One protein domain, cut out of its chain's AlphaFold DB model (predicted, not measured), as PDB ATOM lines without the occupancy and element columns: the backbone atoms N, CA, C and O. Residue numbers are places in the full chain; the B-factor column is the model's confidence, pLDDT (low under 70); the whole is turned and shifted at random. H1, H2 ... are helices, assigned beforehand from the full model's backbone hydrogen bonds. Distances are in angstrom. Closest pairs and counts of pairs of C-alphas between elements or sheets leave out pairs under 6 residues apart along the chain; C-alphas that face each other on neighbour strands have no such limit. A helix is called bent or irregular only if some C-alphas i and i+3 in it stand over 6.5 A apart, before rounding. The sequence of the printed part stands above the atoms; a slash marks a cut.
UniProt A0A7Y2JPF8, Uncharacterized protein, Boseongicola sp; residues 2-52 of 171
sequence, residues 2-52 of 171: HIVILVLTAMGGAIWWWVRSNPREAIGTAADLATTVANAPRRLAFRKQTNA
ATOM      1  N   HIS A   2     475.075 329.322 661.053       83.75
ATOM      2  CA  HIS A   2     474.365 328.933 662.288       83.75
ATOM      3  C   HIS A   2     472.968 328.319 662.059       83.75
ATOM      4  O   HIS A   2     472.615 327.361 662.733       83.75
ATOM      5  N   ILE A   3     472.205 328.796 661.067       89.88
ATOM      6  CA  ILE A   3     470.859 328.263 660.764       89.88
ATOM      7  C   ILE A   3     470.920 326.807 660.280       89.88
ATOM      8  O   ILE A   3     470.149 325.973 660.737       89.88
ATOM      9  N   VAL A   4     471.875 326.476 659.405       89.88
ATOM     10  CA  VAL A   4     472.053 325.103 658.895       89.88
ATOM     11  C   VAL A   4     472.419 324.150 660.033       89.88
ATOM     12  O   VAL A   4     471.858 323.064 660.130       89.88
ATOM     13  N   ILE A   5     473.307 324.579 660.934       92.69
ATOM     14  CA  ILE A   5     473.695 323.794 662.113       92.69
ATOM     15  C   ILE A   5     472.489 323.572 663.031       92.69
ATOM     16  O   ILE A   5     472.267 322.451 663.480       92.69
ATOM     17  N   LEU A   6     471.677 324.603 663.272       93.69
ATOM     18  CA  LEU A   6     470.480 324.504 664.110       93.69
ATOM     19  C   LEU A   6     469.470 323.505 663.521       93.69
ATOM     20  O   LEU A   6     468.986 322.631 664.235       93.69
ATOM     21  N   VAL A   7     469.237 323.559 662.204       91.50
ATOM     22  CA  VAL A   7     468.357 322.615 661.493       91.50
ATOM     23  C   VAL A   7     468.882 321.179 661.578       91.50
ATOM     24  O   VAL A   7     468.127 320.273 661.926       91.50
ATOM     25  N   LEU A   8     470.176 320.959 661.324       92.06
ATOM     26  CA  LEU A   8     470.779 319.623 661.397       92.06
ATOM     27  C   LEU A   8     470.749 319.053 662.820       92.06
ATOM     28  O   LEU A   8     470.497 317.865 663.003       92.06
ATOM     29  N   THR A   9     470.958 319.903 663.826       92.44
ATOM     30  CA  THR A   9     470.944 319.494 665.238       92.44
ATOM     31  C   THR A   9     469.525 319.149 665.693       92.44
ATOM     32  O   THR A   9     469.326 318.135 666.361       92.44
ATOM     33  N   ALA A  10     468.523 319.931 665.276       93.88
ATOM     34  CA  ALA A  10     467.116 319.642 665.544       93.88
ATOM     35  C   ALA A  10     466.669 318.326 664.879       93.88
ATOM     36  O   ALA A  10     466.041 317.490 665.528       93.88
ATOM     37  N   MET A  11     467.054 318.100 663.617       91.00
ATOM     38  CA  MET A  11     466.787 316.836 662.921       91.00
ATOM     39  C   MET A  11     467.468 315.646 663.606       91.00
ATOM     40  O   MET A  11     466.826 314.622 663.835       91.00
ATOM     41  N   GLY A  12     468.748 315.777 663.967       91.38
ATOM     42  CA  GLY A  12     469.491 314.723 664.658       91.38
ATOM     43  C   GLY A  12     468.880 314.367 666.016       91.38
ATOM     44  O   GLY A  12     468.721 313.189 666.328       91.38
ATOM     45  N   GLY A  13     468.462 315.376 666.787       94.00
ATOM     46  CA  GLY A  13     467.777 315.187 668.066       94.00
ATOM     47  C   GLY A  13     466.441 314.453 667.922       94.00
ATOM     48  O   GLY A  13     466.167 313.527 668.686       94.00
ATOM     49  N   ALA A  14     465.642 314.805 666.910       91.25
ATOM     50  CA  ALA A  14     464.374 314.133 666.624       91.25
ATOM     51  C   ALA A  14     464.573 312.657 666.234       91.25
ATOM     52  O   ALA A  14     463.878 311.783 666.753       91.25
ATOM     53  N   ILE A  15     465.559 312.366 665.375       87.81
ATOM     54  CA  ILE A  15     465.905 310.994 664.970       87.81
ATOM     55  C   ILE A  15     466.365 310.178 666.183       87.81
ATOM     56  O   ILE A  15     465.902 309.057 666.387       87.81
ATOM     57  N   TRP A  16     467.237 310.743 667.021       87.88
ATOM     58  CA  TRP A  16     467.738 310.062 668.216       87.88
ATOM     59  C   TRP A  16     466.622 309.751 669.220       87.88
ATOM     60  O   TRP A  16     466.540 308.630 669.726       87.88
ATOM     61  N   TRP A  17     465.725 310.712 669.466       91.56
ATOM     62  CA  TRP A  17     464.573 310.519 670.350       91.56
ATOM     63  C   TRP A  17     463.620 309.434 669.825       91.56
ATOM     64  O   TRP A  17     463.142 308.594 670.593       91.56
ATOM     65  N   TRP A  18     463.397 309.393 668.511       89.12
ATOM     66  CA  TRP A  18     462.571 308.370 667.874       89.12
ATOM     67  C   TRP A  18     463.196 306.967 667.968       89.12
ATOM     68  O   TRP A  18     462.512 306.034 668.385       89.12
ATOM     69  N   VAL A  19     464.498 306.820 667.683       89.12
ATOM     70  CA  VAL A  19     465.234 305.542 667.809       89.12
ATOM     71  C   VAL A  19     465.207 305.021 669.247       89.12
ATOM     72  O   VAL A  19     464.988 303.832 669.480       89.12
ATOM     73  N   ARG A  20     465.391 305.917 670.225       87.06
ATOM     74  CA  ARG A  20     465.313 305.604 671.661       87.06
ATOM     75  C   ARG A  20     463.938 305.056 672.052       87.06
ATOM     76  O   ARG A  20     463.876 304.165 672.901       87.06
ATOM     77  N   SER A  21     462.875 305.604 671.466       89.75
ATOM     78  CA  SER A  21     461.482 305.268 671.782       89.75
ATOM     79  C   SER A  21     460.988 304.024 671.029       89.75
ATOM     80  O   SER A  21     460.141 303.306 671.550       89.75
ATOM     81  N   ASN A  22     461.558 303.725 669.853       87.69
ATOM     82  CA  ASN A  22     461.136 302.632 668.965       87.69
ATOM     83  C   ASN A  22     462.316 301.727 668.538       87.69
ATOM     84  O   ASN A  22     462.615 301.602 667.348       87.69
ATOM     85  N   PRO A  23     463.008 301.049 669.475       80.12
ATOM     86  CA  PRO A  23     464.271 300.363 669.180       80.12
ATOM     87  C   PRO A  23     464.132 299.175 668.215       80.12
ATOM     88  O   PRO A  23     465.053 298.889 667.456       80.12
ATOM     89  N   ARG A  24     462.989 298.474 668.216       81.25
ATOM     90  CA  ARG A  24     462.748 297.331 667.314       81.25
ATOM     91  C   ARG A  24     462.526 297.778 665.865       81.25
ATOM     92  O   ARG A  24     463.064 297.167 664.949       81.25
ATOM     93  N   GLU A  25     461.784 298.865 665.670       81.44
ATOM     94  CA  GLU A  25     461.535 299.463 664.352       81.44
ATOM     95  C   GLU A  25     462.777 300.179 663.811       81.44
ATOM     96  O   GLU A  25     463.047 300.137 662.611       81.44
ATOM     97  N   ALA A  26     463.592 300.767 664.690       78.88
ATOM     98  CA  ALA A  26     464.865 301.381 664.323       78.88
ATOM     99  C   ALA A  26     465.834 300.384 663.653       78.88
ATOM    100  O   ALA A  26     466.537 300.746 662.715       78.88
ATOM    101  N   ILE A  27     465.849 299.118 664.089       76.50
ATOM    102  CA  ILE A  27     466.696 298.073 663.486       76.50
ATOM    103  C   ILE A  27     466.208 297.719 662.073       76.50
ATOM    104  O   ILE A  27     467.018 297.641 661.151       76.50
ATOM    105  N   GLY A  28     464.893 297.543 661.889       78.00
ATOM    106  CA  GLY A  28     464.304 297.264 660.573       78.00
ATOM    107  C   GLY A  28     464.511 298.418 659.591       78.00
ATOM    108  O   GLY A  28     465.035 298.224 658.498       78.00
ATOM    109  N   THR A  29     464.218 299.645 660.026       79.50
ATOM    110  CA  THR A  29     464.428 300.856 659.215       79.50
ATOM    111  C   THR A  29     465.898 301.104 658.883       79.50
ATOM    112  O   THR A  29     466.189 301.550 657.777       79.50
ATOM    113  N   ALA A  30     466.840 300.781 659.776       75.94
ATOM    114  CA  ALA A  30     468.270 300.857 659.485       75.94
ATOM    115  C   ALA A  30     468.707 299.835 658.422       75.94
ATOM    116  O   ALA A  30     469.502 300.178 657.548       75.94
ATOM    117  N   ALA A  31     468.176 298.609 658.456       78.56
ATOM    118  CA  ALA A  31     468.434 297.599 657.428       78.56
ATOM    119  C   ALA A  31     467.845 298.012 656.063       78.56
ATOM    120  O   ALA A  31     468.517 297.899 655.033       78.56
ATOM    121  N   ASP A  32     466.638 298.577 656.051       80.12
ATOM    122  CA  ASP A  32     465.990 299.098 654.842       80.12
ATOM    123  C   ASP A  32     466.713 300.332 654.277       80.12
ATOM    124  O   ASP A  32     466.908 300.457 653.065       80.12
ATOM    125  N   LEU A  33     467.187 301.237 655.138       80.12
ATOM    126  CA  LEU A  33     468.035 302.363 654.740       80.12
ATOM    127  C   LEU A  33     469.375 301.883 654.189       80.12
ATOM    128  O   LEU A  33     469.800 302.364 653.142       80.12
ATOM    129  N   ALA A  34     470.027 300.920 654.843       79.50
ATOM    130  CA  ALA A  34     471.301 300.372 654.392       79.50
ATOM    131  C   ALA A  34     471.172 299.715 653.011       79.50
ATOM    132  O   ALA A  34     471.979 299.985 652.122       79.50
ATOM    133  N   THR A  35     470.128 298.914 652.790       77.56
ATOM    134  CA  THR A  35     469.857 298.301 651.481       77.56
ATOM    135  C   THR A  35     469.482 299.341 650.426       77.56
ATOM    136  O   THR A  35     469.942 299.254 649.285       77.56
ATOM    137  N   THR A  36     468.707 300.365 650.789       81.00
ATOM    138  CA  THR A  36     468.337 301.461 649.883       81.00
ATOM    139  C   THR A  36     469.551 302.288 649.474       81.00
ATOM    140  O   THR A  36     469.735 302.548 648.287       81.00
ATOM    141  N   VAL A  37     470.412 302.661 650.424       82.12
ATOM    142  CA  VAL A  37     471.645 303.418 650.168       82.12
ATOM    143  C   VAL A  37     472.641 302.576 649.372       82.12
ATOM    144  O   VAL A  37     473.191 303.071 648.393       82.12
ATOM    145  N   ALA A  38     472.817 301.294 649.705       83.56
ATOM    146  CA  ALA A  38     473.693 300.390 648.957       83.56
ATOM    147  C   ALA A  38     473.245 300.213 647.494       83.56
ATOM    148  O   ALA A  38     474.073 300.081 646.592       83.56
ATOM    149  N   ASN A  39     471.935 300.249 647.238       85.31
ATOM    150  CA  ASN A  39     471.369 300.112 645.896       85.31
ATOM    151  C   ASN A  39     471.120 301.450 645.180       85.31
ATOM    152  O   ASN A  39     470.868 301.452 643.971       85.31
ATOM    153  N   ALA A  40     471.218 302.585 645.875       85.19
ATOM    154  CA  ALA A  40     471.006 303.908 645.297       85.19
ATOM    155  C   ALA A  40     471.969 304.214 644.132       85.19
ATOM    156  O   ALA A  40     471.474 304.661 643.096       85.19
ATOM    157  N   PRO A  41     473.286 303.911 644.198       84.19
ATOM    158  CA  PRO A  41     474.192 304.115 643.067       84.19
ATOM    159  C   PRO A  41     473.754 303.350 641.816       84.19
ATOM    160  O   PRO A  41     473.706 303.926 640.730       84.19
ATOM    161  N   ARG A  42     473.357 302.078 641.966       81.50
ATOM    162  CA  ARG A  42     472.861 301.256 640.852       81.50
ATOM    163  C   ARG A  42     471.571 301.831 640.276       81.50
ATOM    164  O   ARG A  42     471.490 302.040 639.073       81.50
ATOM    165  N   ARG A  43     470.580 302.148 641.117       77.06
ATOM    166  CA  ARG A  43     469.309 302.754 640.677       77.06
ATOM    167  C   ARG A  43     469.515 304.086 639.960       77.06
ATOM    168  O   ARG A  43     468.856 304.343 638.956       77.06
ATOM    169  N   LEU A  44     470.430 304.919 640.447       73.81
ATOM    170  CA  LEU A  44     470.783 306.182 639.802       73.81
ATOM    171  C   LEU A  44     471.463 305.958 638.448       73.81
ATOM    172  O   LEU A  44     471.126 306.652 637.490       73.81
ATOM    173  N   ALA A  45     472.372 304.985 638.345       71.62
ATOM    174  CA  ALA A  45     473.004 304.612 637.081       71.62
ATOM    175  C   ALA A  45     471.978 304.090 636.060       71.62
ATOM    176  O   ALA A  45     471.919 304.605 634.944       71.62
ATOM    177  N   PHE A  46     471.096 303.169 636.461       70.44
ATOM    178  CA  PHE A  46     470.017 302.669 635.603       70.44
ATOM    179  C   PHE A  46     469.068 303.786 635.165       70.44
ATOM    180  O   PHE A  46     468.774 303.895 633.983       70.44
ATOM    181  N   ARG A  47     468.653 304.680 636.072       68.56
ATOM    182  CA  ARG A  47     467.785 305.819 635.727       68.56
ATOM    183  C   ARG A  47     468.446 306.778 634.734       68.56
ATOM    184  O   ARG A  47     467.747 307.385 633.925       68.56
ATOM    185  N   LYS A  48     469.770 306.946 634.791       70.00
ATOM    186  CA  LYS A  48     470.509 307.716 633.778       70.00
ATOM    187  C   LYS A  48     470.503 307.010 632.422       70.00
ATOM    188  O   LYS A  48     470.336 307.683 631.414       70.00
ATOM    189  N   GLN A  49     470.635 305.686 632.401       65.19
ATOM    190  CA  GLN A  49     470.621 304.895 631.171       65.19
ATOM    191  C   GLN A  49     469.225 304.829 630.529       65.19
ATOM    192  O   GLN A  49     469.104 305.004 629.324       65.19
ATOM    193  N   THR A  50     468.157 304.659 631.315       66.06
ATOM    194  CA  THR A  50     466.778 304.542 630.800       66.06
ATOM    195  C   THR A  50     466.181 305.863 630.314       66.06
ATOM    196  O   THR A  50     465.214 305.844 629.565       66.06
ATOM    197  N   ASN A  51     466.720 307.007 630.746       70.94
ATOM    198  CA  ASN A  51     466.294 308.333 630.278       70.94
ATOM    199  C   ASN A  51     467.194 308.884 629.161       70.94
ATOM    200  O   ASN A  51     467.050 310.044 628.770       70.94
ATOM    201  N   ALA A  52     468.158 308.095 628.682       84.81
ATOM    202  CA  ALA A  52     469.002 308.507 627.577       84.81
ATOM    203  C   ALA A  52     468.211 308.432 626.267       84.81
ATOM    204  O   ALA A  52     467.453 307.495 626.023       84.81
TER     205      ALA A  52
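Overview. This is residues 2 to 52 of the 171 residues of an uncharacterized protein of Boseongicola sp (UniProt A0A7Y2JPF8). Two long helices meet near their ends at a sharp corner and make an open V, H1 being one limb and the longer, bent H2 the other. The limbs have no packed core between them: residues 2 to 14 of H1 and residues 30 to 52, of which 30 to 50 belong to H2, stand free. The printed part has 51 residues with two named helices, H1 then H2, and no named strand; the class is all helix. It is extended, with a radius of gyration of the C-alphas of 15.9 A, and flat, spanning 42 by 34 by 12 A.

Arrangement. H1, residues 2 to 21, is followed by a tight link of one residue, Asn 22. H2, residues 23 to 50, was assigned as one helix by its hydrogen bonds but is bent: C-alphas 38 and 41 are 7.0 A apart. Its arms, H2a at residues 23 to 38 and H2b at residues 41 to 50, stand at a steep tilt of 47 degrees. H1 and H2a are close but not clearly touching, with 2 pairs of C-alphas within 8 A; the closest are those of Val 19 and Ala 26, 5.4 A apart. They run opposite ways at a steep tilt of 54 degrees. H1 and H2b are apart. Every O i to N i+4 pair is within hydrogen-bond range in H1 and H2b, and 11 of 12 are in H2a.

Along the chain. H1 begins at C-alpha 2 (474.365, 328.933, 662.288) and measures 28.6 A to C-alpha 21. H2a begins at C-alpha 23 (464.271, 300.363, 669.180) and measures 22.3 A. H2b measures 14.3 A and ends at C-alpha 50 (466.778, 304.542, 630.800).

Size, cuts and confidence. The two C-alphas farthest apart are those of Ser 21 and Ala 52, at 45.0 A. The printed part has no cut and no long link. Its mean pLDDT is 82.9; residues 47, 49 and 50 are under 70.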